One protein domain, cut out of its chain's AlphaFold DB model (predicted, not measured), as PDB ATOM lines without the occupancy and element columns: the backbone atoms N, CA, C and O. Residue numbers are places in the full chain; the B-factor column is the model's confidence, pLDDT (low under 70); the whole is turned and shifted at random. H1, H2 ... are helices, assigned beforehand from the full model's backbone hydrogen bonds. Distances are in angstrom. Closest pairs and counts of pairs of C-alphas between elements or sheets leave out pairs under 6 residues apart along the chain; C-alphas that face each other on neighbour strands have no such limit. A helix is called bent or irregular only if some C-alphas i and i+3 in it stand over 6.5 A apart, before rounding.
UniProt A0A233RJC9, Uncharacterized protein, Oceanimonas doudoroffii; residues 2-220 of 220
ATOM      1  N   ASN A   2      13.336  74.471  10.991       63.94
ATOM      2  CA  ASN A   2      13.902  73.166  10.562       63.94
ATOM      3  C   ASN A   2      14.353  72.257  11.725       63.94
ATOM      4  O   ASN A   2      14.107  71.053  11.709       63.94
ATOM      5  N   ASN A   3      14.926  72.835  12.786       75.69
ATOM      6  CA  ASN A   3      15.312  72.083  13.989       75.69
ATOM      7  C   ASN A   3      14.110  71.481  14.743       75.69
ATOM      8  O   ASN A   3      14.226  70.398  15.312       75.69
ATOM      9  N   GLU A   4      12.953  72.143  14.729       79.69
ATOM     10  CA  GLU A   4      11.742  71.676  15.417       79.69
ATOM     11  C   GLU A   4      11.049  70.547  14.648       79.69
ATOM     12  O   GLU A   4      10.559  69.601  15.261       79.69
ATOM     13  N   ILE A   5      11.065  70.600  13.312       77.12
ATOM     14  CA  ILE A   5      10.551  69.526  12.446       77.12
ATOM     15  C   ILE A   5      11.392  68.263  12.625       77.12
ATOM     16  O   ILE A   5      10.839  67.190  12.850       77.12
ATOM     17  N   ASN A   6      12.723  68.392  12.611       78.31
ATOM     18  CA  ASN A   6      13.632  67.266  12.829       78.31
ATOM     19  C   ASN A   6      13.473  66.663  14.234       78.31
ATOM     20  O   ASN A   6      13.471  65.441  14.389       78.31
ATOM     21  N   ALA A   7      13.285  67.502  15.256       83.88
ATOM     22  CA  ALA A   7      12.991  67.034  16.608       83.88
ATOM     23  C   ALA A   7      11.644  66.289  16.676       83.88
ATOM     24  O   ALA A   7      11.568  65.224  17.286       83.88
ATOM     25  N   ALA A   8      10.599  66.804  16.017       84.62
ATOM     26  CA  ALA A   8       9.293  66.150  15.947       84.62
ATOM     27  C   ALA A   8       9.341  64.824  15.168       84.62
ATOM     28  O   ALA A   8       8.726  63.846  15.590       84.62
ATOM     29  N   PHE A   9      10.114  64.762  14.081       83.50
ATOM     30  CA  PHE A   9      10.342  63.543  13.304       83.50
ATOM     31  C   PHE A   9      11.053  62.470  14.134       83.50
ATOM     32  O   PHE A   9      10.613  61.323  14.189       83.50
ATOM     33  N   LYS A  10      12.111  62.854  14.860       85.88
ATOM     34  CA  LYS A  10      12.829  61.948  15.764       85.88
ATOM     35  C   LYS A  10      11.930  61.439  16.893       85.88
ATOM     36  O   LYS A  10      11.949  60.246  17.184       85.88
ATOM     37  N   ALA A  11      11.123  62.317  17.493       88.31
ATOM     38  CA  ALA A  11      10.168  61.938  18.533       88.31
ATOM     39  C   ALA A  11       9.112  60.949  18.011       88.31
ATOM     40  O   ALA A  11       8.801  59.972  18.691       88.31
ATOM     41  N   PHE A  12       8.603  61.154  16.790       88.31
ATOM     42  CA  PHE A  12       7.722  60.188  16.132       88.31
ATOM     43  C   PHE A  12       8.415  58.835  15.925       88.31
ATOM     44  O   PHE A  12       7.840  57.807  16.274       88.31
ATOM     45  N   GLY A  13       9.648  58.827  15.408       86.19
ATOM     46  CA  GLY A  13      10.412  57.596  15.197       86.19
ATOM     47  C   GLY A  13      10.611  56.796  16.489       86.19
ATOM     48  O   GLY A  13      10.392  55.589  16.502       86.19
ATOM     49  N   GLN A  14      10.934  57.477  17.592       90.38
ATOM     50  CA  GLN A  14      11.072  56.856  18.915       90.38
ATOM     51  C   GLN A  14       9.745  56.299  19.445       90.38
ATOM     52  O   GLN A  14       9.709  55.176  19.942       90.38
ATOM     53  N   ALA A  15       8.648  57.054  19.318       89.44
ATOM     54  CA  ALA A  15       7.326  56.600  19.746       89.44
ATOM     55  C   ALA A  15       6.857  55.373  18.946       89.44
ATOM     56  O   ALA A  15       6.388  54.396  19.529       89.44
ATOM     57  N   LYS A  16       7.062  55.390  17.621       89.25
ATOM     58  CA  LYS A  16       6.763  54.260  16.735       89.25
ATOM     59  C   LYS A  16       7.585  53.028  17.110       89.25
ATOM     60  O   LYS A  16       7.003  51.966  17.283       89.25
ATOM     61  N   GLN A  17       8.900  53.169  17.286       90.31
ATOM     62  CA  GLN A  17       9.758  52.053  17.688       90.31
ATOM     63  C   GLN A  17       9.269  51.427  19.002       90.31
ATOM     64  O   GLN A  17       9.130  50.212  19.091       90.31
ATOM     65  N   HIS A  18       8.941  52.255  19.994       92.75
ATOM     66  CA  HIS A  18       8.418  51.772  21.267       92.75
ATOM     67  C   HIS A  18       7.068  51.046  21.118       92.75
ATOM     68  O   HIS A  18       6.854  50.000  21.730       92.75
ATOM     69  N   GLN A  19       6.163  51.565  20.279       92.44
ATOM     70  CA  GLN A  19       4.901  50.896  19.955       92.44
ATOM     71  C   GLN A  19       5.144  49.526  19.302       92.44
ATOM     72  O   GLN A  19       4.508  48.550  19.695       92.44
ATOM     73  N   ASP A  20       6.056  49.452  18.333       90.81
ATOM     74  CA  ASP A  20       6.375  48.224  17.600       90.81
ATOM     75  C   ASP A  20       7.012  47.172  18.526       90.81
ATOM     76  O   ASP A  20       6.679  45.989  18.442       90.81
ATOM     77  N   GLU A  21       7.871  47.587  19.462       93.81
ATOM     78  CA  GLU A  21       8.457  46.709  20.485       93.81
ATOM     79  C   GLU A  21       7.379  46.073  21.378       93.81
ATOM     80  O   GLU A  21       7.391  44.859  21.601       93.81
ATOM     81  N   ILE A  22       6.409  46.863  21.853       92.69
ATOM     82  CA  ILE A  22       5.296  46.346  22.666       92.69
ATOM     83  C   ILE A  22       4.402  45.417  21.830       92.69
ATOM     84  O   ILE A  22       3.981  44.361  22.313       92.69
ATOM     85  N   ASP A  23       4.126  45.769  20.571       91.88
ATOM     86  CA  ASP A  23       3.304  44.956  19.666       91.88
ATOM     87  C   ASP A  23       3.959  43.588  19.394       91.88
ATOM     88  O   ASP A  23       3.305  42.548  19.477       91.88
ATOM     89  N   GLN A  24       5.279  43.548  19.185       92.50
ATOM     90  CA  GLN A  24       6.034  42.299  19.018       92.50
ATOM     91  C   GLN A  24       6.015  41.419  20.274       92.50
ATOM     92  O   GLN A  24       5.866  40.192  20.182       92.50
ATOM     93  N   GLN A  25       6.134  42.022  21.461       92.44
ATOM     94  CA  GLN A  25       6.003  41.288  22.720       92.44
ATOM     95  C   GLN A  25       4.595  40.691  22.856       92.44
ATOM     96  O   GLN A  25       4.449  39.536  23.262       92.44
ATOM     97  N   MET A  26       3.559  41.439  22.469       91.56
ATOM     98  CA  MET A  26       2.164  40.987  22.492       91.56
ATOM     99  C   MET A  26       1.930  39.802  21.556       91.56
ATOM    100  O   MET A  26       1.352  38.793  21.970       91.56
ATOM    101  N   VAL A  27       2.430  39.877  20.321       90.06
ATOM    102  CA  VAL A  27       2.394  38.755  19.372       90.06
ATOM    103  C   VAL A  27       3.073  37.520  19.973       90.06
ATOM    104  O   VAL A  27       2.506  36.426  19.934       90.06
ATOM    105  N   SER A  28       4.239  37.692  20.597       92.19
ATOM    106  CA  SER A  28       4.987  36.596  21.229       92.19
ATOM    107  C   SER A  28       4.218  35.950  22.391       92.19
ATOM    108  O   SER A  28       4.146  34.721  22.482       92.19
ATOM    109  N   LEU A  29       3.573  36.751  23.250       91.38
ATOM    110  CA  LEU A  29       2.729  36.233  24.333       91.38
ATOM    111  C   LEU A  29       1.502  35.484  23.806       91.38
ATOM    112  O   LEU A  29       1.164  34.420  24.324       91.38
ATOM    113  N   ASN A  30       0.853  35.989  22.755       88.50
ATOM    114  CA  ASN A  30      -0.298  35.321  22.143       88.50
ATOM    115  C   ASN A  30       0.089  33.984  21.489       88.50
ATOM    116  O   ASN A  30      -0.655  33.000  21.581       88.50
ATOM    117  N   GLN A  31       1.274  33.907  20.881       92.25
ATOM    118  CA  GLN A  31       1.825  32.648  20.380       92.25
ATOM    119  C   GLN A  31       2.097  31.655  21.516       92.25
ATOM    120  O   GLN A  31       1.738  30.482  21.397       92.25
ATOM    121  N   LEU A  32       2.682  32.107  22.630       93.12
ATOM    122  CA  LEU A  32       2.906  31.263  23.806       93.12
ATOM    123  C   LEU A  32       1.583  30.760  24.400       93.12
ATOM    124  O   LEU A  32       1.444  29.562  24.642       93.12
ATOM    125  N   LYS A  33       0.587  31.641  24.550       91.94
ATOM    126  CA  LYS A  33      -0.768  31.279  24.992       91.94
ATOM    127  C   LYS A  33      -1.371  30.185  24.112       91.94
ATOM    128  O   LYS A  33      -1.916  29.213  24.622       91.94
ATOM    129  N   SER A  34      -1.234  30.321  22.796       92.38
ATOM    130  CA  SER A  34      -1.756  29.349  21.829       92.38
ATOM    131  C   SER A  34      -1.066  27.985  21.942       92.38
ATOM    132  O   SER A  34      -1.720  26.955  21.791       92.38
ATOM    133  N   LYS A  35       0.243  27.959  22.233       94.69
ATOM    134  CA  LYS A  35       0.986  26.716  22.502       94.69
ATOM    135  C   LYS A  35       0.510  26.045  23.791       94.69
ATOM    136  O   LYS A  35       0.221  24.855  23.762       94.69
ATOM    137  N   LEU A  36       0.360  26.805  24.879       92.50
ATOM    138  CA  LEU A  36      -0.116  26.259  26.155       92.50
ATOM    139  C   LEU A  36      -1.556  25.744  26.080       92.50
ATOM    140  O   LEU A  36      -1.862  24.735  26.701       92.50
ATOM    141  N   LEU A  37      -2.427  26.391  25.297       92.06
ATOM    142  CA  LEU A  37      -3.790  25.903  25.062       92.06
ATOM    143  C   LEU A  37      -3.798  24.525  24.391       92.06
ATOM    144  O   LEU A  37      -4.568  23.657  24.793       92.06
ATOM    145  N   LYS A  38      -2.929  24.313  23.394       94.06
ATOM    146  CA  LYS A  38      -2.780  23.004  22.738       94.06
ATOM    147  C   LYS A  38      -2.228  21.959  23.702       94.06
ATOM    148  O   LYS A  38      -2.809  20.889  23.824       94.06
ATOM    149  N   GLU A  39      -1.164  22.299  24.426       93.62
ATOM    150  CA  GLU A  39      -0.558  21.402  25.414       93.62
ATOM    151  C   GLU A  39      -1.560  21.010  26.509       93.62
ATOM    152  O   GLU A  39      -1.647  19.842  26.882       93.62
ATOM    153  N   LYS A  40      -2.372  21.959  26.989       91.69
ATOM    154  CA  LYS A  40      -3.431  21.671  27.956       91.69
ATOM    155  C   LYS A  40      -4.461  20.704  27.378       91.69
ATOM    156  O   LYS A  40      -4.749  19.704  28.030       91.69
ATOM    157  N   ALA A  41      -4.967  20.964  26.173       91.00
ATOM    158  CA  ALA A  41      -5.950  20.093  25.531       91.00
ATOM    159  C   ALA A  41      -5.413  18.660  25.342       91.00
ATOM    160  O   ALA A  41      -6.120  17.691  25.609       91.00
ATOM    161  N   GLU A  42      -4.138  18.512  24.964       93.38
ATOM    162  CA  GLU A  42      -3.472  17.206  24.871       93.38
ATOM    163  C   GLU A  42      -3.408  16.490  26.230       93.38
ATOM    164  O   GLU A  42      -3.624  15.279  26.313       93.38
ATOM    165  N   LYS A  43      -3.126  17.224  27.316       90.81
ATOM    166  CA  LYS A  43      -3.069  16.668  28.677       90.81
ATOM    167  C   LYS A  43      -4.444  16.314  29.234       90.81
ATOM    168  O   LYS A  43      -4.562  15.292  29.906       90.81
ATOM    169  N   GLU A  44      -5.468  17.107  28.937       90.44
ATOM    170  CA  GLU A  44      -6.859  16.808  29.292       90.44
ATOM    171  C   GLU A  44      -7.353  15.555  28.565       90.44
ATOM    172  O   GLU A  44      -7.881  14.650  29.206       90.44
ATOM    173  N   GLN A  45      -7.060  15.421  27.269       90.94
ATOM    174  CA  GLN A  45      -7.397  14.220  26.504       90.94
ATOM    175  C   GLN A  45      -6.683  12.966  27.045       90.94
ATOM    176  O   GLN A  45      -7.287  11.897  27.155       90.94
ATOM    177  N   GLN A  46      -5.403  13.081  27.422       87.12
ATOM    178  CA  GLN A  46      -4.661  11.993  28.078       87.12
ATOM    179  C   GLN A  46      -5.279  11.614  29.429       87.12
ATOM    180  O   GLN A  46      -5.352  10.429  29.761       87.12
ATOM    181  N   LEU A  47      -5.716  12.606  30.206       87.12
ATOM    182  CA  LEU A  47      -6.348  12.395  31.502       87.12
ATOM    183  C   LEU A  47      -7.701  11.684  31.366       87.12
ATOM    184  O   LEU A  47      -7.963  10.750  32.125       87.12
ATOM    185  N   GLU A  48      -8.535  12.090  30.408       85.38
ATOM    186  CA  GLU A  48      -9.817  11.439  30.114       85.38
ATOM    187  C   GLU A  48      -9.613   9.981  29.695       85.38
ATOM    188  O   GLU A  48     -10.221   9.091  30.286       85.38
ATOM    189  N   ALA A  49      -8.685   9.725  28.767       83.56
ATOM    190  CA  ALA A  49      -8.375   8.375  28.297       83.56
ATOM    191  C   ALA A  49      -7.840   7.452  29.410       83.56
ATOM    192  O   ALA A  49      -8.160   6.267  29.436       83.56
ATOM    193  N   GLN A  50      -7.032   7.968  30.345       77.00
ATOM    194  CA  GLN A  50      -6.562   7.174  31.491       77.00
ATOM    195  C   GLN A  50      -7.661   6.953  32.538       77.00
ATOM    196  O   GLN A  50      -7.713   5.887  33.147       77.00
ATOM    197  N   SER A  51      -8.553   7.927  32.723       73.44
ATOM    198  CA  SER A  51      -9.653   7.828  33.689       73.44
ATOM    199  C   SER A  51     -10.760   6.876  33.215       73.44
ATOM    200  O   SER A  51     -11.356   6.186  34.037       73.44
ATOM    201  N   SER A  52     -11.013   6.787  31.902       69.06
ATOM    202  CA  SER A  52     -11.989   5.847  31.326       69.06
ATOM    203  C   SER A  52     -11.527   4.387  31.380       69.06
ATOM    204  O   SER A  52     -12.343   3.480  31.487       69.06
ATOM    205  N   VAL A  53     -10.213   4.139  31.337       63.19
ATOM    206  CA  VAL A  53      -9.650   2.779  31.437       63.19
ATOM    207  C   VAL A  53      -9.756   2.226  32.865       63.19
ATOM    208  O   VAL A  53      -9.942   1.023  33.036       63.19
ATOM    209  N   GLU A  54      -9.703   3.079  33.895       57.56
ATOM    210  CA  GLU A  54      -9.940   2.655  35.285       57.56
ATOM    211  C   GLU A  54     -11.422   2.333  35.565       57.56
ATOM    212  O   GLU A  54     -11.697   1.471  36.399       57.56
ATOM    213  N   SER A  55     -12.383   2.949  34.856       57.47
ATOM    214  CA  SER A  55     -13.815   2.650  35.040       57.47
ATOM    215  C   SER A  55     -14.269   1.320  34.424       57.47
ATOM    216  O   SER A  55     -15.251   0.753  34.896       57.47
ATOM    217  N   ASP A  56     -13.543   0.795  33.430       58.25
ATOM    218  CA  ASP A  56     -13.878  -0.452  32.715       58.25
ATOM    219  C   ASP A  56     -13.329  -1.737  33.383       58.25
ATOM    220  O   ASP A  56     -13.443  -2.837  32.840       58.25
ATOM    221  N   GLY A  57     -12.771  -1.643  34.597       50.75
ATOM    222  CA  GLY A  57     -12.576  -2.804  35.482       50.75
ATOM    223  C   GLY A  57     -11.363  -3.707  35.207       50.75
ATOM    224  O   GLY A  57     -11.229  -4.751  35.846       50.75
ATOM    225  N   LEU A  58     -10.433  -3.326  34.327       50.78
ATOM    226  CA  LEU A  58      -9.158  -4.039  34.137       50.78
ATOM    227  C   LEU A  58      -8.119  -3.593  35.178       50.78
ATOM    228  O   LEU A  58      -7.148  -2.894  34.890       50.78
ATOM    229  N   ILE A  59      -8.332  -4.019  36.424       56.50
ATOM    230  CA  ILE A  59      -7.399  -3.808  37.533       56.50
ATOM    231  C   ILE A  59      -6.192  -4.739  37.362       56.50
ATOM    232  O   ILE A  59      -6.185  -5.878  37.816       56.50
ATOM    233  N   TYR A  60      -5.136  -4.232  36.730       47.41
ATOM    234  CA  TYR A  60      -3.782  -4.769  36.877       47.41
ATOM    235  C   TYR A  60      -2.803  -3.608  37.137       47.41
ATOM    236  O   TYR A  60      -2.054  -3.200  36.254       47.41
ATOM    237  N   GLY A  61      -2.802  -3.065  38.369       51.62
ATOM    238  CA  GLY A  61      -1.710  -2.203  38.870       51.62
ATOM    239  C   GLY A  61      -2.085  -0.885  39.576       51.62
ATOM    240  O   GLY A  61      -1.463   0.141  39.300       51.62
ATOM    241  N   GLU A  62      -3.029  -0.911  40.523       58.91
ATOM    242  CA  GLU A  62      -3.718   0.249  41.142       58.91
ATOM    243  C   GLU A  62      -2.838   1.406  41.666       58.91
ATOM    244  O   GLU A  62      -3.264   2.555  41.656       58.91
ATOM    245  N   SER A  63      -1.591   1.187  42.106       60.16
ATOM    246  CA  SER A  63      -0.776   2.299  42.642       60.16
ATOM    247  C   SER A  63      -0.115   3.165  41.563       60.16
ATOM    248  O   SER A  63       0.132   4.351  41.802       60.16
ATOM    249  N   LYS A  64       0.242   2.592  40.406       65.88
ATOM    250  CA  LYS A  64       1.022   3.307  39.380       65.88
ATOM    251  C   LYS A  64       0.124   4.132  38.457       65.88
ATOM    252  O   LYS A  64       0.512   5.245  38.108       65.88
ATOM    253  N   THR A  65      -1.071   3.640  38.129       71.06
ATOM    254  CA  THR A  65      -2.073   4.373  37.336       71.06
ATOM    255  C   THR A  65      -2.660   5.553  38.106       71.06
ATOM    256  O   THR A  65      -2.603   6.671  37.600       71.06
ATOM    257  N   LEU A  66      -3.048   5.382  39.376       72.50
ATOM    258  CA  LEU A  66      -3.526   6.494  40.212       72.50
ATOM    259  C   LEU A  66      -2.470   7.602  40.393       72.50
ATOM    260  O   LEU A  66      -2.794   8.791  40.349       72.50
ATOM    261  N   LYS A  67      -1.188   7.233  40.546       79.94
ATOM    262  CA  LYS A  67      -0.075   8.204  40.576       79.94
ATOM    263  C   LYS A  67       0.081   8.941  39.241       79.94
ATOM    264  O   LYS A  67       0.289  10.151  39.262       79.94
ATOM    265  N   SER A  68      -0.051   8.246  38.108       80.44
ATOM    266  CA  SER A  68      -0.025   8.848  36.763       80.44
ATOM    267  C   SER A  68      -1.177   9.838  36.556       80.44
ATOM    268  O   SER A  68      -0.957  10.970  36.129       80.44
ATOM    269  N   ILE A  69      -2.398   9.466  36.951       81.81
ATOM    270  CA  ILE A  69      -3.588  10.325  36.867       81.81
ATOM    271  C   ILE A  69      -3.426  11.573  37.742       81.81
ATOM    272  O   ILE A  69      -3.723  12.683  37.301       81.81
ATOM    273  N   ALA A  70      -2.914  11.428  38.968       82.94
ATOM    274  CA  ALA A  70      -2.635  12.565  39.844       82.94
ATOM    275  C   ALA A  70      -1.568  13.507  39.252       82.94
ATOM    276  O   ALA A  70      -1.722  14.726  39.322       82.94
ATOM    277  N   GLN A  71      -0.519  12.960  38.624       86.50
ATOM    278  CA  GLN A  71       0.498  13.749  37.921       86.50
ATOM    279  C   GLN A  71      -0.088  14.508  36.723       86.50
ATOM    280  O   GLN A  71       0.223  15.685  36.546       86.50
ATOM    281  N   LEU A  72      -0.971  13.880  35.939       86.81
ATOM    282  CA  LEU A  72      -1.667  14.535  34.827       86.81
ATOM    283  C   LEU A  72      -2.604  15.647  35.310       86.81
ATOM    284  O   LEU A  72      -2.540  16.754  34.783       86.81
ATOM    285  N   LYS A  73      -3.404  15.402  36.357       88.69
ATOM    286  CA  LYS A  73      -4.244  16.439  36.986       88.69
ATOM    287  C   LYS A  73      -3.405  17.620  37.478       88.69
ATOM    288  O   LYS A  73      -3.756  18.768  37.222       88.69
ATOM    289  N   GLY A  74      -2.273  17.345  38.130       89.00
ATOM    290  CA  GLY A  74      -1.328  18.376  38.560       89.00
ATOM    291  C   GLY A  74      -0.753  19.180  37.390       89.00
ATOM    292  O   GLY A  74      -0.695  20.404  37.461       89.00
ATOM    293  N   ALA A  75      -0.383  18.519  36.289       89.56
ATOM    294  CA  ALA A  75       0.115  19.188  35.088       89.56
ATOM    295  C   ALA A  75      -0.945  20.095  34.439       89.56
ATOM    296  O   ALA A  75      -0.625  21.225  34.075       89.56
ATOM    297  N   VAL A  76      -2.202  19.642  34.346       91.38
ATOM    298  CA  VAL A  76      -3.320  20.452  33.825       91.38
ATOM    299  C   VAL A  76      -3.541  21.699  34.686       91.38
ATOM    300  O   VAL A  76      -3.631  22.798  34.142       91.38
ATOM    301  N   LEU A  77      -3.534  21.565  36.019       92.31
ATOM    302  CA  LEU A  77      -3.663  22.708  36.934       92.31
ATOM    303  C   LEU A  77      -2.526  23.727  36.760       92.31
ATOM    304  O   LEU A  77      -2.774  24.928  36.685       92.31
ATOM    305  N   VAL A  78      -1.280  23.259  36.629       93.25
ATOM    306  CA  VAL A  78      -0.126  24.141  36.384       93.25
ATOM    307  C   VAL A  78      -0.246  24.861  35.036       93.25
ATOM    308  O   VAL A  78       0.112  26.037  34.935       93.25
ATOM    309  N   LEU A  79      -0.742  24.186  33.995       90.62
ATOM    310  CA  LEU A  79      -0.998  24.815  32.696       90.62
ATOM    311  C   LEU A  79      -2.097  25.880  32.794       90.62
ATOM    312  O   LEU A  79      -1.941  26.953  32.211       90.62
ATOM    313  N   ASP A  80      -3.146  25.644  33.582       90.25
ATOM    314  CA  ASP A  80      -4.186  26.640  33.854       90.25
ATOM    315  C   ASP A  80      -3.652  27.885  34.555       90.25
ATOM    316  O   ASP A  80      -3.933  29.007  34.123       90.25
ATOM    317  N   ASP A  81      -2.832  27.713  35.588       91.44
ATOM    318  CA  ASP A  81      -2.233  28.841  36.298       91.44
ATOM    319  C   ASP A  81      -1.275  29.632  35.398       91.44
ATOM    320  O   ASP A  81      -1.294  30.868  35.394       91.44
ATOM    321  N   ARG A  82      -0.498  28.946  34.549       91.75
ATOM    322  CA  ARG A  82       0.355  29.598  33.541       91.75
ATOM    323  C   ARG A  82      -0.461  30.379  32.515       91.75
ATOM    324  O   ARG A  82      -0.088  31.498  32.169       91.75
ATOM    325  N   MET A  83      -1.574  29.830  32.033       91.25
ATOM    326  CA  MET A  83      -2.452  30.537  31.099       91.25
ATOM    327  C   MET A  83      -3.117  31.756  31.738       91.25
ATOM    328  O   MET A  83      -3.201  32.794  31.082       91.25
ATOM    329  N   LYS A  84      -3.551  31.667  33.003       90.12
ATOM    330  CA  LYS A  84      -4.060  32.826  33.756       90.12
ATOM    331  C   LYS A  84      -2.997  33.915  33.862       90.12
ATOM    332  O   LYS A  84      -3.269  35.049  33.487       90.12
ATOM    333  N   ALA A  85      -1.773  33.560  34.256       89.62
ATOM    334  CA  ALA A  85      -0.665  34.511  34.337       89.62
ATOM    335  C   ALA A  85      -0.371  35.191  32.985       89.62
ATOM    336  O   ALA A  85      -0.157  36.402  32.929       89.62
ATOM    337  N   ILE A  86      -0.411  34.437  31.879       90.31
ATOM    338  CA  ILE A  86      -0.255  35.008  30.535       90.31
ATOM    339  C   ILE A  86      -1.428  35.920  30.175       90.31
ATOM    340  O   ILE A  86      -1.193  36.972  29.590       90.31
ATOM    341  N   ASN A  87      -2.669  35.566  30.514       87.69
ATOM    342  CA  ASN A  87      -3.831  36.418  30.244       87.69
ATOM    343  C   ASN A  87      -3.716  37.768  30.949       87.69
ATOM    344  O   ASN A  87      -3.873  38.794  30.291       87.69
ATOM    345  N   THR A  88      -3.350  37.767  32.231       87.62
ATOM    346  CA  THR A  88      -3.097  39.000  32.983       87.62
ATOM    347  C   THR A  88      -1.981  39.813  32.326       87.62
ATOM    348  O   THR A  88      -2.135  41.012  32.093       87.62
ATOM    349  N   LYS A  89      -0.881  39.165  31.912       89.38
ATOM    350  CA  LYS A  89       0.218  39.854  31.219       89.38
ATOM    351  C   LYS A  89      -0.204  40.442  29.870       89.38
ATOM    352  O   LYS A  89       0.184  41.560  29.545       89.38
ATOM    353  N   VAL A  90      -1.010  39.723  29.091       87.19
ATOM    354  CA  VAL A  90      -1.580  40.220  27.829       87.19
ATOM    355  C   VAL A  90      -2.496  41.416  28.089       87.19
ATOM    356  O   VAL A  90      -2.419  42.395  27.351       87.19
ATOM    357  N   GLY A  91      -3.313  41.380  29.147       85.00
ATOM    358  CA  GLY A  91      -4.133  42.513  29.583       85.00
ATOM    359  C   GLY A  91      -3.288  43.756  29.871       85.00
ATOM    360  O   GLY A  91      -3.511  44.811  29.273       85.00
ATOM    361  N   GLU A  92      -2.250  43.621  30.700       87.00
ATOM    362  CA  GLU A  92      -1.306  44.707  30.999       87.00
ATOM    363  C   GLU A  92      -0.657  45.283  29.733       87.00
ATOM    364  O   GLU A  92      -0.652  46.502  29.534       87.00
ATOM    365  N   MET A  93      -0.139  44.417  28.854       88.38
ATOM    366  CA  MET A  93       0.538  44.861  27.633       88.38
ATOM    367  C   MET A  93      -0.426  45.477  26.617       88.38
ATOM    368  O   MET A  93      -0.037  46.409  25.920       88.38
ATOM    369  N   LYS A  94      -1.698  45.060  26.573       86.25
ATOM    370  CA  LYS A  94      -2.737  45.755  25.792       86.25
ATOM    371  C   LYS A  94      -2.944  47.192  26.257       86.25
ATOM    372  O   LYS A  94      -3.102  48.088  25.423       86.25
ATOM    373  N   GLY A  95      -2.918  47.425  27.569       85.38
ATOM    374  CA  GLY A  95      -2.958  48.772  28.137       85.38
ATOM    375  C   GLY A  95      -1.753  49.609  27.698       85.38
ATOM    376  O   GLY A  95      -1.926  50.714  27.189       85.38
ATOM    377  N   GLN A  96      -0.547  49.050  27.811       88.56
ATOM    378  CA  GLN A  96       0.691  49.717  27.388       88.56
ATOM    379  C   GLN A  96       0.713  50.010  25.882       88.56
ATOM    380  O   GLN A  96       1.066  51.115  25.478       88.56
ATOM    381  N   LEU A  97       0.277  49.060  25.050       90.12
ATOM    382  CA  LEU A  97       0.204  49.222  23.597       90.12
ATOM    383  C   LEU A  97      -0.792  50.311  23.197       90.12
ATOM    384  O   LEU A  97      -0.540  51.073  22.267       90.12
ATOM    385  N   SER A  98      -1.913  50.403  23.914       88.69
ATOM    386  CA  SER A  98      -2.914  51.452  23.712       88.69
ATOM    387  C   SER A  98      -2.346  52.843  23.994       88.69
ATOM    388  O   SER A  98      -2.531  53.763  23.194       88.69
ATOM    389  N   ASP A  99      -1.626  52.993  25.107       88.62
ATOM    390  CA  ASP A  99      -0.986  54.254  25.485       88.62
ATOM    391  C   ASP A  99       0.145  54.617  24.502       88.62
ATOM    392  O   ASP A  99       0.210  55.753  24.024       88.62
ATOM    393  N   ALA A 100       0.976  53.643  24.112       90.94
ATOM    394  CA  ALA A 100       2.031  53.823  23.114       90.94
ATOM    395  C   ALA A 100       1.466  54.217  21.741       90.94
ATOM    396  O   ALA A 100       1.977  55.134  21.098       90.94
ATOM    397  N   TYR A 101       0.363  53.596  21.313       90.44
ATOM    398  CA  TYR A 101      -0.331  53.961  20.080       90.44
ATOM    399  C   TYR A 101      -0.805  55.417  20.092       90.44
ATOM    400  O   TYR A 101      -0.601  56.151  19.123       90.44
ATOM    401  N   LEU A 102      -1.416  55.861  21.195       89.00
ATOM    402  CA  LEU A 102      -1.866  57.245  21.336       89.00
ATOM    403  C   LEU A 102      -0.694  58.231  21.283       89.00
ATOM    404  O   LEU A 102      -0.790  59.229  20.566       89.00
ATOM    405  N   ALA A 103       0.414  57.927  21.963       89.81
ATOM    406  CA  ALA A 103       1.628  58.738  21.923       89.81
ATOM    407  C   ALA A 103       2.207  58.836  20.499       89.81
ATOM    408  O   ALA A 103       2.544  59.929  20.038       89.81
ATOM    409  N   THR A 104       2.241  57.726  19.754       89.94
ATOM    410  CA  THR A 104       2.666  57.706  18.345       89.94
ATOM    411  C   THR A 104       1.758  58.565  17.467       89.94
ATOM    412  O   THR A 104       2.249  59.336  16.638       89.94
ATOM    413  N   GLN A 105       0.433  58.490  17.645       86.62
ATOM    414  CA  GLN A 105      -0.505  59.327  16.886       86.62
ATOM    415  C   GLN A 105      -0.365  60.814  17.227       86.62
ATOM    416  O   GLN A 105      -0.470  61.657  16.335       86.62
ATOM    417  N   GLU A 106      -0.117  61.158  18.488       87.94
ATOM    418  CA  GLU A 106       0.116  62.539  18.907       87.94
ATOM    419  C   GLU A 106       1.424  63.095  18.326       87.94
ATOM    420  O   GLU A 106       1.416  64.160  17.701       87.94
ATOM    421  N   ALA A 107       2.521  62.339  18.426       87.00
ATOM    422  CA  ALA A 107       3.805  62.701  17.830       87.00
ATOM    423  C   ALA A 107       3.691  62.878  16.307       87.00
ATOM    424  O   ALA A 107       4.190  63.860  15.751       87.00
ATOM    425  N   ARG A 108       2.947  61.988  15.639       85.25
ATOM    426  CA  ARG A 108       2.637  62.084  14.206       85.25
ATOM    427  C   ARG A 108       1.861  63.352  13.867       85.25
ATOM    428  O   ARG A 108       2.209  64.040  12.913       85.25
ATOM    429  N   ARG A 109       0.811  63.679  14.629       83.12
ATOM    430  CA  ARG A 109       0.024  64.909  14.422       83.12
ATOM    431  C   ARG A 109       0.894  66.151  14.574       83.12
ATOM    432  O   ARG A 109       0.799  67.049  13.741       83.12
ATOM    433  N   LYS A 110       1.762  66.180  15.589       85.94
ATOM    434  CA  LYS A 110       2.699  67.285  15.818       85.94
ATOM    435  C   LYS A 110       3.690  67.439  14.664       85.94
ATOM    436  O   LYS A 110       3.846  68.547  14.159       85.94
ATOM    437  N   PHE A 111       4.305  66.341  14.216       84.38
ATOM    438  CA  PHE A 111       5.188  66.352  13.048       84.38
ATOM    439  C   PHE A 111       4.453  66.855  11.803       84.38
ATOM    440  O   PHE A 111       4.903  67.816  11.190       84.38
ATOM    441  N   ASN A 112       3.292  66.273  11.480       77.94
ATOM    442  CA  ASN A 112       2.507  66.674  10.315       77.94
ATOM    443  C   ASN A 112       2.144  68.161  10.374       77.94
ATOM    444  O   ASN A 112       2.304  68.852   9.380       77.94
ATOM    445  N   SER A 113       1.707  68.674  11.528       80.69
ATOM    446  CA  SER A 113       1.359  70.091  11.678       80.69
ATOM    447  C   SER A 113       2.543  71.017  11.392       80.69
ATOM    448  O   SER A 113       2.388  71.988  10.659       80.69
ATOM    449  N   LEU A 114       3.721  70.723  11.955       81.94
ATOM    450  CA  LEU A 114       4.925  71.536  11.745       81.94
ATOM    451  C   LEU A 114       5.438  71.425  10.308       81.94
ATOM    452  O   LEU A 114       5.857  72.419   9.721       81.94
ATOM    453  N   TYR A 115       5.386  70.222   9.744       76.38
ATOM    454  CA  TYR A 115       5.841  69.950   8.390       76.38
ATOM    455  C   TYR A 115       4.949  70.621   7.339       76.38
ATOM    456  O   TYR A 115       5.454  71.252   6.414       76.38
ATOM    457  N   ILE A 116       3.627  70.562   7.524       73.94
ATOM    458  CA  ILE A 116       2.636  71.279   6.709       73.94
ATOM    459  C   ILE A 116       2.897  72.784   6.769       73.94
ATOM    460  O   ILE A 116       3.022  73.410   5.725       73.94
ATOM    461  N   TYR A 117       3.026  73.347   7.972       77.38
ATOM    462  CA  TYR A 117       3.258  74.782   8.151       77.38
ATOM    463  C   TYR A 117       4.567  75.251   7.498       77.38
ATOM    464  O   TYR A 117       4.636  76.322   6.898       77.38
ATOM    465  N   TRP A 118       5.618  74.432   7.568       78.44
ATOM    466  CA  TRP A 118       6.864  74.717   6.865       78.44
ATOM    467  C   TRP A 118       6.705  74.698   5.352       78.44
ATOM    468  O   TRP A 118       7.126  75.650   4.702       78.44
ATOM    469  N   LEU A 119       6.034  73.688   4.798       70.88
ATOM    470  CA  LEU A 119       5.755  73.639   3.365       70.88
ATOM    471  C   LEU A 119       4.904  74.829   2.888       70.88
ATOM    472  O   LEU A 119       5.153  75.335   1.798       70.88
ATOM    473  N   GLU A 120       3.940  75.299   3.692       71.00
ATOM    474  CA  GLU A 120       3.161  76.514   3.392       71.00
ATOM    475  C   GLU A 120       4.069  77.746   3.278       71.00
ATOM    476  O   GLU A 120       3.960  78.508   2.319       71.00
ATOM    477  N   ASN A 121       5.000  77.921   4.216       73.56
ATOM    478  CA  ASN A 121       5.919  79.059   4.203       73.56
ATOM    479  C   ASN A 121       6.925  78.994   3.045       73.56
ATOM    480  O   ASN A 121       7.159  80.009   2.391       73.56
ATOM    481  N   GLU A 122       7.495  77.820   2.756       72.00
ATOM    482  CA  GLU A 122       8.392  77.644   1.604       72.00
ATOM    483  C   GLU A 122       7.665  77.941   0.285       72.00
ATOM    484  O   GLU A 122       8.206  78.629  -0.578       72.00
ATOM    485  N   ALA A 123       6.406  77.506   0.157       65.81
ATOM    486  CA  ALA A 123       5.576  77.800  -1.007       65.81
ATOM    487  C   ALA A 123       5.349  79.306  -1.194       65.81
ATOM    488  O   ALA A 123       5.537  79.828  -2.292       65.81
ATOM    489  N   ILE A 124       4.969  80.016  -0.129       68.88
ATOM    490  CA  ILE A 124       4.740  81.468  -0.174       68.88
ATOM    491  C   ILE A 124       6.028  82.203  -0.560       68.88
ATOM    492  O   ILE A 124       5.997  83.073  -1.432       68.88
ATOM    493  N   ASN A 125       7.161  81.831   0.040       68.81
ATOM    494  CA  ASN A 125       8.458  82.433  -0.264       68.81
ATOM    495  C   ASN A 125       8.866  82.194  -1.726       68.81
ATOM    496  O   ASN A 125       9.312  83.119  -2.406       68.81
ATOM    497  N   ALA A 126       8.663  80.977  -2.239       64.75
ATOM    498  CA  ALA A 126       8.933  80.637  -3.632       64.75
ATOM    499  C   ALA A 126       8.104  81.496  -4.603       64.75
ATOM    500  O   ALA A 126       8.668  82.084  -5.526       64.75
ATOM    501  N   ILE A 127       6.801  81.657  -4.340       65.12
ATOM    502  CA  ILE A 127       5.907  82.528  -5.124       65.12
ATOM    503  C   ILE A 127       6.397  83.980  -5.093       65.12
ATOM    504  O   ILE A 127       6.518  84.607  -6.143       65.12
ATOM    505  N   GLN A 128       6.717  84.510  -3.909       68.88
ATOM    506  CA  GLN A 128       7.178  85.895  -3.754       68.88
ATOM    507  C   GLN A 128       8.516  86.162  -4.458       68.88
ATOM    508  O   GLN A 128       8.735  87.257  -4.966       68.88
ATOM    509  N   SER A 129       9.401  85.165  -4.504       65.75
ATOM    510  CA  SER A 129      10.711  85.257  -5.160       65.75
ATOM    511  C   SER A 129      10.695  85.015  -6.677       65.75
ATOM    512  O   SER A 129      11.723  85.208  -7.324       65.75
ATOM    513  N   GLY A 130       9.568  84.579  -7.254       64.12
ATOM    514  CA  GLY A 130       9.470  84.212  -8.674       64.12
ATOM    515  C   GLY A 130      10.264  82.955  -9.068       64.12
ATOM    516  O   GLY A 130      10.461  82.705 -10.255       64.12
ATOM    517  N   LEU A 131      10.728  82.159  -8.096       62.31
ATOM    518  CA  LEU A 131      11.504  80.936  -8.319       62.31
ATOM    519  C   LEU A 131      10.567  79.730  -8.463       62.31
ATOM    520  O   LEU A 131      10.209  79.068  -7.491       62.31
ATOM    521  N   THR A 132      10.191  79.424  -9.701       59.78
ATOM    522  CA  THR A 132       9.261  78.339 -10.059       59.78
ATOM    523  C   THR A 132       9.757  76.941  -9.667       59.78
ATOM    524  O   THR A 132       8.961  76.095  -9.270       59.78
ATOM    525  N   GLU A 133      11.071  76.710  -9.665       56.62
ATOM    526  CA  GLU A 133      11.697  75.475  -9.162       56.62
ATOM    527  C   GLU A 133      11.428  75.234  -7.661       56.62
ATOM    528  O   GLU A 133      11.270  74.090  -7.229       56.62
ATOM    529  N   ALA A 134      11.293  76.300  -6.861       55.44
ATOM    530  CA  ALA A 134      11.040  76.219  -5.421       55.44
ATOM    531  C   ALA A 134       9.561  75.942  -5.070       55.44
ATOM    532  O   ALA A 134       9.234  75.727  -3.905       55.44
ATOM    533  N   LEU A 135       8.667  75.878  -6.067       55.94
ATOM    534  CA  LEU A 135       7.255  75.512  -5.898       55.94
ATOM    535  C   LEU A 135       7.004  73.993  -5.935       55.94
ATOM    536  O   LEU A 135       5.929  73.538  -5.539       55.94
ATOM    537  N   LYS A 136       7.985  73.175  -6.338       58.94
ATOM    538  CA  LYS A 136       7.853  71.702  -6.375       58.94
ATOM    539  C   LYS A 136       7.492  71.075  -5.006       58.94
ATOM    540  O   LYS A 136       6.600  70.222  -4.971       58.94
ATOM    541  N   PRO A 137       8.052  71.517  -3.859       53.97
ATOM    542  CA  PRO A 137       7.609  71.074  -2.529       53.97
ATOM    543  C   PRO A 137       6.159  71.486  -2.197       53.97
ATOM    544  O   PRO A 137       5.433  70.747  -1.525       53.97
ATOM    545  N   ALA A 138       5.696  72.629  -2.718       52.59
ATOM    546  CA  ALA A 138       4.341  73.152  -2.517       52.59
ATOM    547  C   ALA A 138       3.256  72.321  -3.235       52.59
ATOM    548  O   ALA A 138       2.128  72.195  -2.753       52.59
ATOM    549  N   ALA A 139       3.595  71.679  -4.357       56.06
ATOM    550  CA  ALA A 139       2.702  70.731  -5.032       56.06
ATOM    551  C   ALA A 139       2.456  69.469  -4.187       56.06
ATOM    552  O   ALA A 139       1.336  68.944  -4.128       56.06
ATOM    553  N   GLY A 140       3.483  69.023  -3.454       52.53
ATOM    554  CA  GLY A 140       3.354  67.979  -2.437       52.53
ATOM    555  C   GLY A 140       2.394  68.358  -1.311       52.53
ATOM    556  O   GLY A 140       1.602  67.521  -0.862       52.53
ATOM    557  N   PHE A 141       2.395  69.632  -0.916       54.56
ATOM    558  CA  PHE A 141       1.525  70.183   0.121       54.56
ATOM    559  C   PHE A 141       0.026  70.119  -0.237       54.56
ATOM    560  O   PHE A 141      -0.760  69.613   0.569       54.56
ATOM    561  N   ILE A 142      -0.383  70.504  -1.454       54.34
ATOM    562  CA  ILE A 142      -1.800  70.430  -1.883       54.34
ATOM    563  C   ILE A 142      -2.310  68.983  -1.868       54.34
ATOM    564  O   ILE A 142      -3.421  68.691  -1.408       54.34
ATOM    565  N   LYS A 143      -1.475  68.041  -2.322       55.34
ATOM    566  CA  LYS A 143      -1.804  66.609  -2.315       55.34
ATOM    567  C   LYS A 143      -1.898  66.051  -0.889       55.34
ATOM    568  O   LYS A 143      -2.772  65.227  -0.610       55.34
ATOM    569  N   MET A 144      -1.026  66.501   0.015       55.06
ATOM    570  CA  MET A 144      -0.984  66.090   1.421       55.06
ATOM    571  C   MET A 144      -2.186  66.618   2.222       55.06
ATOM    572  O   MET A 144      -2.843  65.839   2.919       55.06
ATOM    573  N   LYS A 145      -2.532  67.904   2.090       52.97
ATOM    574  CA  LYS A 145      -3.643  68.525   2.831       52.97
ATOM    575  C   LYS A 145      -5.007  67.979   2.391       52.97
ATOM    576  O   LYS A 145      -5.824  67.644   3.248       52.97
ATOM    577  N   ARG A 146      -5.213  67.720   1.088       57.56
ATOM    578  CA  ARG A 146      -6.424  67.031   0.583       57.56
ATOM    579  C   ARG A 146      -6.618  65.632   1.180       57.56
ATOM    580  O   ARG A 146      -7.753  65.254   1.464       57.56
ATOM    581  N   LYS A 147      -5.532  64.875   1.398       52.69
ATOM    582  CA  LYS A 147      -5.588  63.536   2.017       52.69
ATOM    583  C   LYS A 147      -5.811  63.572   3.533       52.69
ATOM    584  O   LYS A 147      -6.442  62.657   4.054       52.69
ATOM    585  N   LEU A 148      -5.293  64.582   4.236       50.50
ATOM    586  CA  LEU A 148      -5.389  64.681   5.699       50.50
ATOM    587  C   LEU A 148      -6.685  65.341   6.185       50.50
ATOM    588  O   LEU A 148      -7.198  64.949   7.229       50.50
ATOM    589  N   VAL A 149      -7.211  66.323   5.451       49.12
ATOM    590  CA  VAL A 149      -8.332  67.163   5.911       49.12
ATOM    591  C   VAL A 149      -9.692  66.680   5.391       49.12
ATOM    592  O   VAL A 149     -10.712  67.099   5.921       49.12
ATOM    593  N   GLY A 150      -9.747  65.759   4.418       45.72
ATOM    594  CA  GLY A 150     -11.023  65.317   3.839       45.72
ATOM    595  C   GLY A 150     -11.732  66.504   3.187       45.72
ATOM    596  O   GLY A 150     -12.651  67.083   3.753       45.72
ATOM    597  N   GLY A 151     -11.205  66.920   2.034       53.22
ATOM    598  CA  GLY A 151     -11.413  68.245   1.451       53.22
ATOM    599  C   GLY A 151     -12.847  68.783   1.441       53.22
ATOM    600  O   GLY A 151     -13.799  68.048   1.184       53.22
ATOM    601  N   LYS A 152     -12.948  70.108   1.649       49.28
ATOM    602  CA  LYS A 152     -13.980  70.988   1.062       49.28
ATOM    603  C   LYS A 152     -13.755  72.496   1.265       49.28
ATOM    604  O   LYS A 152     -14.504  73.270   0.683       49.28
ATOM    605  N   VAL A 153     -12.742  72.932   2.022       48.19
ATOM    606  CA  VAL A 153     -12.441  74.366   2.185       48.19
ATOM    607  C   VAL A 153     -10.957  74.605   1.930       48.19
ATOM    608  O   VAL A 153     -10.130  74.347   2.799       48.19
ATOM    609  N   GLU A 154     -10.630  75.056   0.720       57.41
ATOM    610  CA  GLU A 154      -9.312  75.617   0.419       57.41
ATOM    611  C   GLU A 154      -9.250  77.025   1.031       57.41
ATOM    612  O   GLU A 154     -10.087  77.885   0.751       57.41
ATOM    613  N   SER A 155      -8.287  77.258   1.919       62.34
ATOM    614  CA  SER A 155      -7.953  78.591   2.426       62.34
ATOM    615  C   SER A 155      -7.427  79.491   1.300       62.34
ATOM    616  O   SER A 155      -6.947  79.009   0.274       62.34
ATOM    617  N   GLY A 156      -7.472  80.817   1.480       64.44
ATOM    618  CA  GLY A 156      -7.001  81.769   0.460       64.44
ATOM    619  C   GLY A 156      -5.541  81.557   0.032       64.44
ATOM    620  O   GLY A 156      -5.206  81.776  -1.128       64.44
ATOM    621  N   ILE A 157      -4.698  81.055   0.940       61.00
ATOM    622  CA  ILE A 157      -3.302  80.689   0.664       61.00
ATOM    623  C   ILE A 157      -3.227  79.397  -0.163       61.00
ATOM    624  O   ILE A 157      -2.453  79.325  -1.109       61.00
ATOM    625  N   GLU A 158      -4.057  78.392   0.133       60.78
ATOM    626  CA  GLU A 158      -4.133  77.167  -0.681       60.78
ATOM    627  C   GLU A 158      -4.602  77.449  -2.097       60.78
ATOM    628  O   GLU A 158      -4.053  76.881  -3.036       60.78
ATOM    629  N   LYS A 159      -5.592  78.333  -2.246       67.62
ATOM    630  CA  LYS A 159      -6.070  78.751  -3.558       67.62
ATOM    631  C   LYS A 159      -4.958  79.451  -4.336       67.62
ATOM    632  O   LYS A 159      -4.718  79.088  -5.477       67.62
ATOM    633  N   LEU A 160      -4.224  80.367  -3.698       66.31
ATOM    634  CA  LEU A 160      -3.073  81.031  -4.312       66.31
ATOM    635  C   LEU A 160      -2.017  80.016  -4.780       66.31
ATOM    636  O   LEU A 160      -1.633  80.034  -5.942       66.31
ATOM    637  N   ILE A 161      -1.601  79.088  -3.912       63.53
ATOM    638  CA  ILE A 161      -0.606  78.058  -4.254       63.53
ATOM    639  C   ILE A 161      -1.136  77.128  -5.362       63.53
ATOM    640  O   ILE A 161      -0.394  76.782  -6.279       63.53
ATOM    641  N   SER A 162      -2.414  76.735  -5.311       64.38
ATOM    642  CA  SER A 162      -3.055  75.867  -6.310       64.38
ATOM    643  C   SER A 162      -3.182  76.543  -7.668       64.38
ATOM    644  O   SER A 162      -2.912  75.905  -8.685       64.38
ATOM    645  N   ASP A 163      -3.571  77.814  -7.693       67.75
ATOM    646  CA  ASP A 163      -3.710  78.604  -8.913       67.75
ATOM    647  C   ASP A 163      -2.325  78.819  -9.548       67.75
ATOM    648  O   ASP A 163      -2.149  78.521 -10.730       67.75
ATOM    649  N   THR A 164      -1.302  79.180  -8.759       62.69
ATOM    650  CA  THR A 164       0.080  79.337  -9.254       62.69
ATOM    651  C   THR A 164       0.675  78.019  -9.766       62.69
ATOM    652  O   THR A 164       1.295  77.987 -10.826       62.69
ATOM    653  N   LEU A 165       0.462  76.899  -9.071       60.97
ATOM    654  CA  LEU A 165       0.905  75.583  -9.549       60.97
ATOM    655  C   LEU A 165       0.137  75.119 -10.791       60.97
ATOM    656  O   LEU A 165       0.718  74.476 -11.662       60.97
ATOM    657  N   SER A 166      -1.152  75.447 -10.897       61.69
ATOM    658  CA  SER A 166      -1.964  75.134 -12.078       61.69
ATOM    659  C   SER A 166      -1.487  75.917 -13.300       61.69
ATOM    660  O   SER A 166      -1.424  75.353 -14.393       61.69
ATOM    661  N   GLU A 167      -1.086  77.176 -13.125       61.22
ATOM    662  CA  GLU A 167      -0.456  77.981 -14.176       61.22
ATOM    663  C   GLU A 167       0.906  77.411 -14.602       61.22
ATOM    664  O   GLU A 167       1.157  77.284 -15.799       61.22
ATOM    665  N   LEU A 168       1.737  76.959 -13.655       52.66
ATOM    666  CA  LEU A 168       3.051  76.363 -13.945       52.66
ATOM    667  C   LEU A 168       2.979  74.953 -14.553       52.66
ATOM    668  O   LEU A 168       3.772  74.609 -15.428       52.66
ATOM    669  N   SER A 169       1.995  74.144 -14.156       49.94
ATOM    670  CA  SER A 169       1.762  72.803 -14.721       49.94
ATOM    671  C   SER A 169       1.270  72.829 -16.171       49.94
ATOM    672  O   SER A 169       1.422  71.849 -16.897       49.94
ATOM    673  N   ARG A 170       0.702  73.958 -16.623       49.31
ATOM    674  CA  ARG A 170       0.381  74.183 -18.040       49.31
ATOM    675  C   ARG A 170       1.627  74.477 -18.879       49.31
ATOM    676  O   ARG A 170       1.560  74.302 -20.092       49.31
ATOM    677  N   SER A 171       2.734  74.904 -18.260       44.84
ATOM    678  CA  SER A 171       4.002  75.184 -18.946       44.84
ATOM    679  C   SER A 171       5.030  74.051 -18.863       44.84
ATOM    680  O   SER A 171       5.826  73.923 -19.788       44.84
ATOM    681  N   GLU A 172       5.008  73.198 -17.831       43.28
ATOM    682  CA  GLU A 172       5.944  72.069 -17.693       43.28
ATOM    683  C   GLU A 172       5.294  70.817 -17.070       43.28
ATOM    684  O   GLU A 172       4.596  70.882 -16.058       43.28
ATOM    685  N   ASN A 173       5.574  69.645 -17.657       40.84
ATOM    686  CA  ASN A 173       5.147  68.309 -17.209       40.84
ATOM    687  C   ASN A 173       5.870  67.852 -15.920       40.84
ATOM    688  O   ASN A 173       6.516  66.805 -15.902       40.84
ATOM    689  N   THR A 174       5.794  68.601 -14.823       44.31
ATOM    690  CA  THR A 174       6.482  68.249 -13.567       44.31
ATOM    691  C   THR A 174       5.482  67.981 -12.443       44.31
ATOM    692  O   THR A 174       5.227  68.793 -11.563       44.31
ATOM    693  N   SER A 175       4.898  66.778 -12.470       41.47
ATOM    694  CA  SER A 175       4.018  66.241 -11.414       41.47
ATOM    695  C   SER A 175       4.764  65.378 -10.384       41.47
ATOM    696  O   SER A 175       4.180  64.451  -9.817       41.47
ATOM    697  N   GLU A 176       6.048  65.642 -10.135       43.88
ATOM    698  CA  GLU A 176       6.793  64.935  -9.090       43.88
ATOM    699  C   GLU A 176       6.737  65.705  -7.771       43.88
ATOM    700  O   GLU A 176       7.224  66.823  -7.625       43.88
ATOM    701  N   VAL A 177       6.071  65.083  -6.801       49.94
ATOM    702  CA  VAL A 177       5.952  65.562  -5.429       49.94
ATOM    703  C   VAL A 177       7.284  65.309  -4.730       49.94
ATOM    704  O   VAL A 177       7.596  64.166  -4.417       49.94
ATOM    705  N   VAL A 178       8.062  66.362  -4.475       51.84
ATOM    706  CA  VAL A 178       9.319  66.255  -3.718       51.84
ATOM    707  C   VAL A 178       9.019  66.464  -2.235       51.84
ATOM    708  O   VAL A 178       8.753  67.583  -1.795       51.84
ATOM    709  N   LEU A 179       9.024  65.378  -1.462       56.78
ATOM    710  CA  LEU A 179       8.930  65.411   0.001       56.78
ATOM    711  C   LEU A 179      10.321  65.302   0.626       56.78
ATOM    712  O   LEU A 179      11.272  64.855  -0.015       56.78
ATOM    713  N   LEU A 180      10.448  65.698   1.897       58.31
ATOM    714  CA  LEU A 180      11.680  65.427   2.637       58.31
ATOM    715  C   LEU A 180      11.884  63.902   2.715       58.31
ATOM    716  O   LEU A 180      10.906  63.180   2.952       58.31
ATOM    717  N   PRO A 181      13.123  63.398   2.570       57.31
ATOM    718  CA  PRO A 181      13.416  61.977   2.733       57.31
ATOM    719  C   PRO A 181      12.828  61.434   4.046       57.31
ATOM    720  O   PRO A 181      13.064  61.996   5.115       57.31
ATOM    721  N   GLY A 182      12.023  60.370   3.970       58.16
ATOM    722  CA  GLY A 182      11.367  59.747   5.131       58.16
ATOM    723  C   GLY A 182      10.068  60.413   5.614       58.16
ATOM    724  O   GLY A 182       9.330  59.803   6.387       58.16
ATOM    725  N   ALA A 183       9.709  61.610   5.132       60.72
ATOM    726  CA  ALA A 183       8.421  62.233   5.464       60.72
ATOM    727  C   ALA A 183       7.232  61.463   4.858       60.72
ATOM    728  O   ALA A 183       6.142  61.450   5.431       60.72
ATOM    729  N   GLU A 184       7.446  60.766   3.740       62.28
ATOM    730  CA  GLU A 184       6.444  59.912   3.094       62.28
ATOM    731  C   GLU A 184       5.908  58.818   4.018       62.28
ATOM    732  O   GLU A 184       4.701  58.571   4.057       62.28
ATOM    733  N   GLU A 185       6.793  58.196   4.796       61.72
ATOM    734  CA  GLU A 185       6.434  57.139   5.736       61.72
ATOM    735  C   GLU A 185       5.467  57.668   6.799       61.72
ATOM    736  O   GLU A 185       4.387  57.119   7.003       61.72
ATOM    737  N   VAL A 186       5.784  58.815   7.400       64.81
ATOM    738  CA  VAL A 186       4.972  59.421   8.468       64.81
ATOM    739  C   VAL A 186       3.639  59.953   7.942       64.81
ATOM    740  O   VAL A 186       2.593  59.810   8.584       64.81
ATOM    741  N   VAL A 187       3.652  60.564   6.759       60.72
ATOM    742  CA  VAL A 187       2.483  61.239   6.192       60.72
ATOM    743  C   VAL A 187       1.509  60.237   5.571       60.72
ATOM    744  O   VAL A 187       0.300  60.349   5.801       60.72
ATOM    745  N   PHE A 188       1.994  59.230   4.838       57.22
ATOM    746  CA  PHE A 188       1.132  58.347   4.047       57.22
ATOM    747  C   PHE A 188       0.849  56.989   4.681       57.22
ATOM    748  O   PHE A 188      -0.237  56.452   4.444       57.22
ATOM    749  N   GLN A 189       1.754  56.432   5.489       63.72
ATOM    750  CA  GLN A 189       1.500  55.126   6.091       63.72
ATOM    751  C   GLN A 189       0.598  55.258   7.320       63.72
ATOM    752  O   GLN A 189       0.768  56.115   8.194       63.72
ATOM    753  N   ARG A 190      -0.414  54.390   7.383       64.06
ATOM    754  CA  ARG A 190      -1.209  54.198   8.594       64.06
ATOM    755  C   ARG A 190      -0.436  53.254   9.506       64.06
ATOM    756  O   ARG A 190      -0.302  52.080   9.191       64.06
ATOM    757  N   TYR A 191       0.029  53.766  10.638       69.94
ATOM    758  CA  TYR A 191       0.634  52.947  11.685       69.94
ATOM    759  C   TYR A 191      -0.457  52.487  12.633       69.94
ATOM    760  O   TYR A 191      -0.920  53.277  13.452       69.94
ATOM    761  N   GLN A 192      -0.912  51.249  12.463       78.69
ATOM    762  CA  GLN A 192      -1.838  50.578  13.369       78.69
ATOM    763  C   GLN A 192      -1.153  49.315  13.897       78.69
ATOM    764  O   GLN A 192      -0.629  48.557  13.082       78.69
ATOM    765  N   PRO A 193      -1.119  49.103  15.221       78.69
ATOM    766  CA  PRO A 193      -0.544  47.893  15.791       78.69
ATOM    767  C   PRO A 193      -1.388  46.677  15.408       78.69
ATOM    768  O   PRO A 193      -2.619  46.756  15.380       78.69
ATOM    769  N   ALA A 194      -0.732  45.554  15.130       80.62
ATOM    770  CA  ALA A 194      -1.394  44.327  14.697       80.62
ATOM    771  C   ALA A 194      -2.173  43.656  15.835       80.62
ATOM    772  O   ALA A 194      -3.153  42.951  15.592       80.62
ATOM    773  N   SER A 195      -1.751  43.875  17.082       83.12
ATOM    774  CA  SER A 195      -2.346  43.227  18.250       83.12
ATOM    775  C   SER A 195      -3.567  43.953  18.831       83.12
ATOM    776  O   SER A 195      -4.144  43.452  19.799       83.12
ATOM    777  N   LEU A 196      -3.964  45.111  18.280       82.81
ATOM    778  CA  LEU A 196      -5.227  45.777  18.621       82.81
ATOM    779  C   LEU A 196      -6.278  45.517  17.540       82.81
ATOM    780  O   LEU A 196      -6.032  45.715  16.350       82.81
ATOM    781  N   SER A 197      -7.478  45.123  17.956       84.94
ATOM    782  CA  SER A 197      -8.609  44.962  17.046       84.94
ATOM    783  C   SER A 197      -9.120  46.315  16.536       84.94
ATOM    784  O   SER A 197      -8.865  47.375  17.115       84.94
ATOM    785  N   HIS A 198      -9.911  46.289  15.460       84.25
ATOM    786  CA  HIS A 198     -10.558  47.498  14.950       84.25
ATOM    787  C   HIS A 198     -11.445  48.179  16.008       84.25
ATOM    788  O   HIS A 198     -11.454  49.403  16.115       84.25
ATOM    789  N   GLU A 199     -12.148  47.393  16.820       84.12
ATOM    790  CA  GLU A 199     -13.007  47.882  17.902       84.12
ATOM    791  C   GLU A 199     -12.185  48.519  19.027       84.12
ATOM    792  O   GLU A 199     -12.541  49.584  19.533       84.12
ATOM    793  N   GLU A 200     -11.051  47.914  19.389       83.56
ATOM    794  CA  GLU A 200     -10.129  48.471  20.383       83.56
ATOM    795  C   GLU A 200      -9.561  49.810  19.889       83.56
ATOM    796  O   GLU A 200      -9.590  50.805  20.611       83.56
ATOM    797  N   LEU A 201      -9.164  49.893  18.618       84.38
ATOM    798  CA  LEU A 201      -8.729  51.150  18.003       84.38
ATOM    799  C   LEU A 201      -9.841  52.213  17.984       84.38
ATOM    800  O   LEU A 201      -9.568  53.390  18.233       84.38
ATOM    801  N   GLN A 202     -11.096  51.823  17.736       84.88
ATOM    802  CA  GLN A 202     -12.236  52.740  17.819       84.88
ATOM    803  C   GLN A 202     -12.452  53.251  19.246       84.88
ATOM    804  O   GLN A 202     -12.691  54.444  19.435       84.88
ATOM    805  N   LEU A 203     -12.325  52.400  20.264       85.31
ATOM    806  CA  LEU A 203     -12.465  52.811  21.663       85.31
ATOM    807  C   LEU A 203     -11.398  53.837  22.074       85.31
ATOM    808  O   LEU A 203     -11.704  54.768  22.822       85.31
ATOM    809  N   LEU A 204     -10.180  53.750  21.531       84.81
ATOM    810  CA  LEU A 204      -9.113  54.725  21.795       84.81
ATOM    811  C   LEU A 204      -9.407  56.138  21.263       84.81
ATOM    812  O   LEU A 204      -8.763  57.106  21.688       84.81
ATOM    813  N   SER A 205     -10.405  56.295  20.387       81.44
ATOM    814  CA  SER A 205     -10.814  57.603  19.864       81.44
ATOM    815  C   SER A 205     -11.454  58.516  20.919       81.44
ATOM    816  O   SER A 205     -11.397  59.736  20.766       81.44
ATOM    817  N   THR A 206     -12.000  57.963  22.011       83.00
ATOM    818  CA  THR A 206     -12.682  58.736  23.064       83.00
ATOM    819  C   THR A 206     -12.066  58.498  24.447       83.00
ATOM    820  O   THR A 206     -11.643  57.381  24.744       83.00
ATOM    821  N   PRO A 207     -12.049  59.497  25.352       80.94
ATOM    822  CA  PRO A 207     -11.574  59.303  26.726       80.94
ATOM    823  C   PRO A 207     -12.324  58.196  27.483       80.94
ATOM    824  O   PRO A 207     -11.710  57.408  28.201       80.94
ATOM    825  N   ALA A 208     -13.642  58.090  27.278       81.00
ATOM    826  CA  ALA A 208     -14.469  57.048  27.885       81.00
ATOM    827  C   ALA A 208     -14.121  55.646  27.353       81.00
ATOM    828  O   ALA A 208     -14.005  54.701  28.134       81.00
ATOM    829  N   GLY A 209     -13.893  55.507  26.042       81.19
ATOM    830  CA  GLY A 209     -13.457  54.245  25.444       81.19
ATOM    831  C   GLY A 209     -12.048  53.832  25.890       81.19
ATOM    832  O   GLY A 209     -11.838  52.664  26.216       81.19
ATOM    833  N   ARG A 210     -11.117  54.787  26.039       81.19
ATOM    834  CA  ARG A 210      -9.788  54.548  26.641       81.19
ATOM    835  C   ARG A 210      -9.898  54.022  28.067       81.19
ATOM    836  O   ARG A 210      -9.249  53.041  28.420       81.19
ATOM    837  N   HIS A 211     -10.745  54.649  28.883       79.31
ATOM    838  CA  HIS A 211     -10.982  54.192  30.249       79.31
ATOM    839  C   HIS A 211     -11.571  52.774  30.268       79.31
ATOM    840  O   HIS A 211     -11.100  51.929  31.023       79.31
ATOM    841  N   LYS A 212     -12.541  52.479  29.391       80.88
ATOM    842  CA  LYS A 212     -13.126  51.138  29.254       80.88
ATOM    843  C   LYS A 212     -12.067  50.083  28.915       80.88
ATOM    844  O   LYS A 212     -12.036  49.047  29.570       80.88
ATOM    845  N   LEU A 213     -11.176  50.356  27.962       75.12
ATOM    846  CA  LEU A 213     -10.071  49.449  27.621       75.12
ATOM    847  C   LEU A 213      -9.120  49.224  28.797       75.12
ATOM    848  O   LEU A 213      -8.747  48.089  29.076       75.12
ATOM    849  N   LYS A 214      -8.788  50.284  29.536       75.50
ATOM    850  CA  LYS A 214      -7.920  50.197  30.716       75.50
ATOM    851  C   LYS A 214      -8.549  49.397  31.859       75.50
ATOM    852  O   LYS A 214      -7.835  48.722  32.594       75.50
ATOM    853  N   VAL A 215      -9.871  49.469  32.018       77.62
ATOM    854  CA  VAL A 215     -10.614  48.657  32.992       77.62
ATOM    855  C   VAL A 215     -10.668  47.194  32.551       77.62
ATOM    856  O   VAL A 215     -10.384  46.319  33.361       77.62
ATOM    857  N   LEU A 216     -10.953  46.921  31.273       68.19
ATOM    858  CA  LEU A 216     -10.954  45.557  30.724       68.19
ATOM    859  C   LEU A 216      -9.582  44.886  30.857       68.19
ATOM    860  O   LEU A 216      -9.508  43.730  31.251       68.19
ATOM    861  N   ALA A 217      -8.508  45.639  30.614       65.38
ATOM    862  CA  ALA A 217      -7.129  45.192  30.791       65.38
ATOM    863  C   ALA A 217      -6.756  44.852  32.247       65.38
ATOM    864  O   ALA A 217      -5.816  44.099  32.461       65.38
ATOM    865  N   LYS A 218      -7.462  45.412  33.244       58.66
ATOM    866  CA  LYS A 218      -7.231  45.161  34.680       58.66
ATOM    867  C   LYS A 218      -8.130  44.077  35.277       58.66
ATOM    868  O   LYS A 218      -7.850  43.606  36.372       58.66
ATOM    869  N   ALA A 219      -9.243  43.762  34.616       58.28
ATOM    870  CA  ALA A 219     -10.233  42.802  35.100       58.28
ATOM    871  C   ALA A 219      -9.962  41.355  34.634       58.28
ATOM    872  O   ALA A 219     -10.686  40.451  35.048       58.28
ATOM    873  N   GLN A 220      -8.963  41.153  33.767       50.47
ATOM    874  CA  GLN A 220      -8.534  39.868  33.195       50.47
ATOM    875  C   GLN A 220      -7.177  39.439  33.757       50.47
ATOM    876  O   GLN A 220      -6.960  38.214  33.879       50.47
TER     877      GLN A 220
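Overview. This is residues 2 to 220 of the 220 residues of an uncharacterized protein of Oceanimonas doudoroffii (UniProt A0A233RJC9). This is a long helical hairpin, H1 and H2 side by side, with a small head of H3 and H4 packed on the end of H2 at the hairpin's open end; H5 and the pair H6 and H7 sit along H2. At the other end residues 55 to 61 stand free. The printed part has 219 residues, with seven named helices in the order H1 to H7 and no named strand: all helix. It is an extended rod, with a radius of gyration of the C-alphas of 29.2 A and spans of 101 by 35 by 32 A.

Arrangement. Start with H1, residues 2 to 55, and H2, residues 62 to 129, the hub: this hairpin touches at a shallow tilt of 18 degrees, opposite ways, the closest C-alphas being Phe 12 and Ala 107, 5.0 A apart. H3, residues 132 to 149, makes a hairpin with H2, touching its residues 116 to 127 alone, closest at C-alphas Ala 123 and Ala 138, 5.0 A. H4, residues 156 to 169, touches H3, closest at C-alphas Ala 139 and Leu 165, 6.9 A. H5, residues 183 to 188, only just touches H2, with 3 pairs of C-alphas within 8 A, the closest Arg 108 and Val 186. H6, residues 198 to 203, touches H7, residues 207 to 219, closest at C-alphas Leu 203 and Gly 209, 4.2 A. H7 touches residues 88 to 95 of H2 alone, closest at C-alphas Gly 91 and Ala 217, 4.2 A. Every O i to N i+4 pair is within hydrogen-bond range in H4, H5, H6 and H7, against 48 of 50 in H1, 63 of 64 in H2 and 10 of 14 in H3.

Along the chain. Find C-alpha 2 at (13.902, 73.166, 10.562); H1 runs 79.6 A from there. H2 runs 97.9 A to C-alpha 129 at (10.711, 85.257, -5.160). H3 is only just irregular: C-alphas 134 and 137 are 6.8 A apart. H7 ends at C-alpha 219, (-10.233, 42.802, 35.100).

Size, cuts and confidence. The C-alphas farthest apart, Tyr 60 and Gly 130, lie 100.8 A from each other. The printed part has no cut; look for the long link, H4 to H5, at residues 170 to 182. Confidence is under 70 at residue 2 and residues 52 to 64, 123 to 191 and 216 to 220.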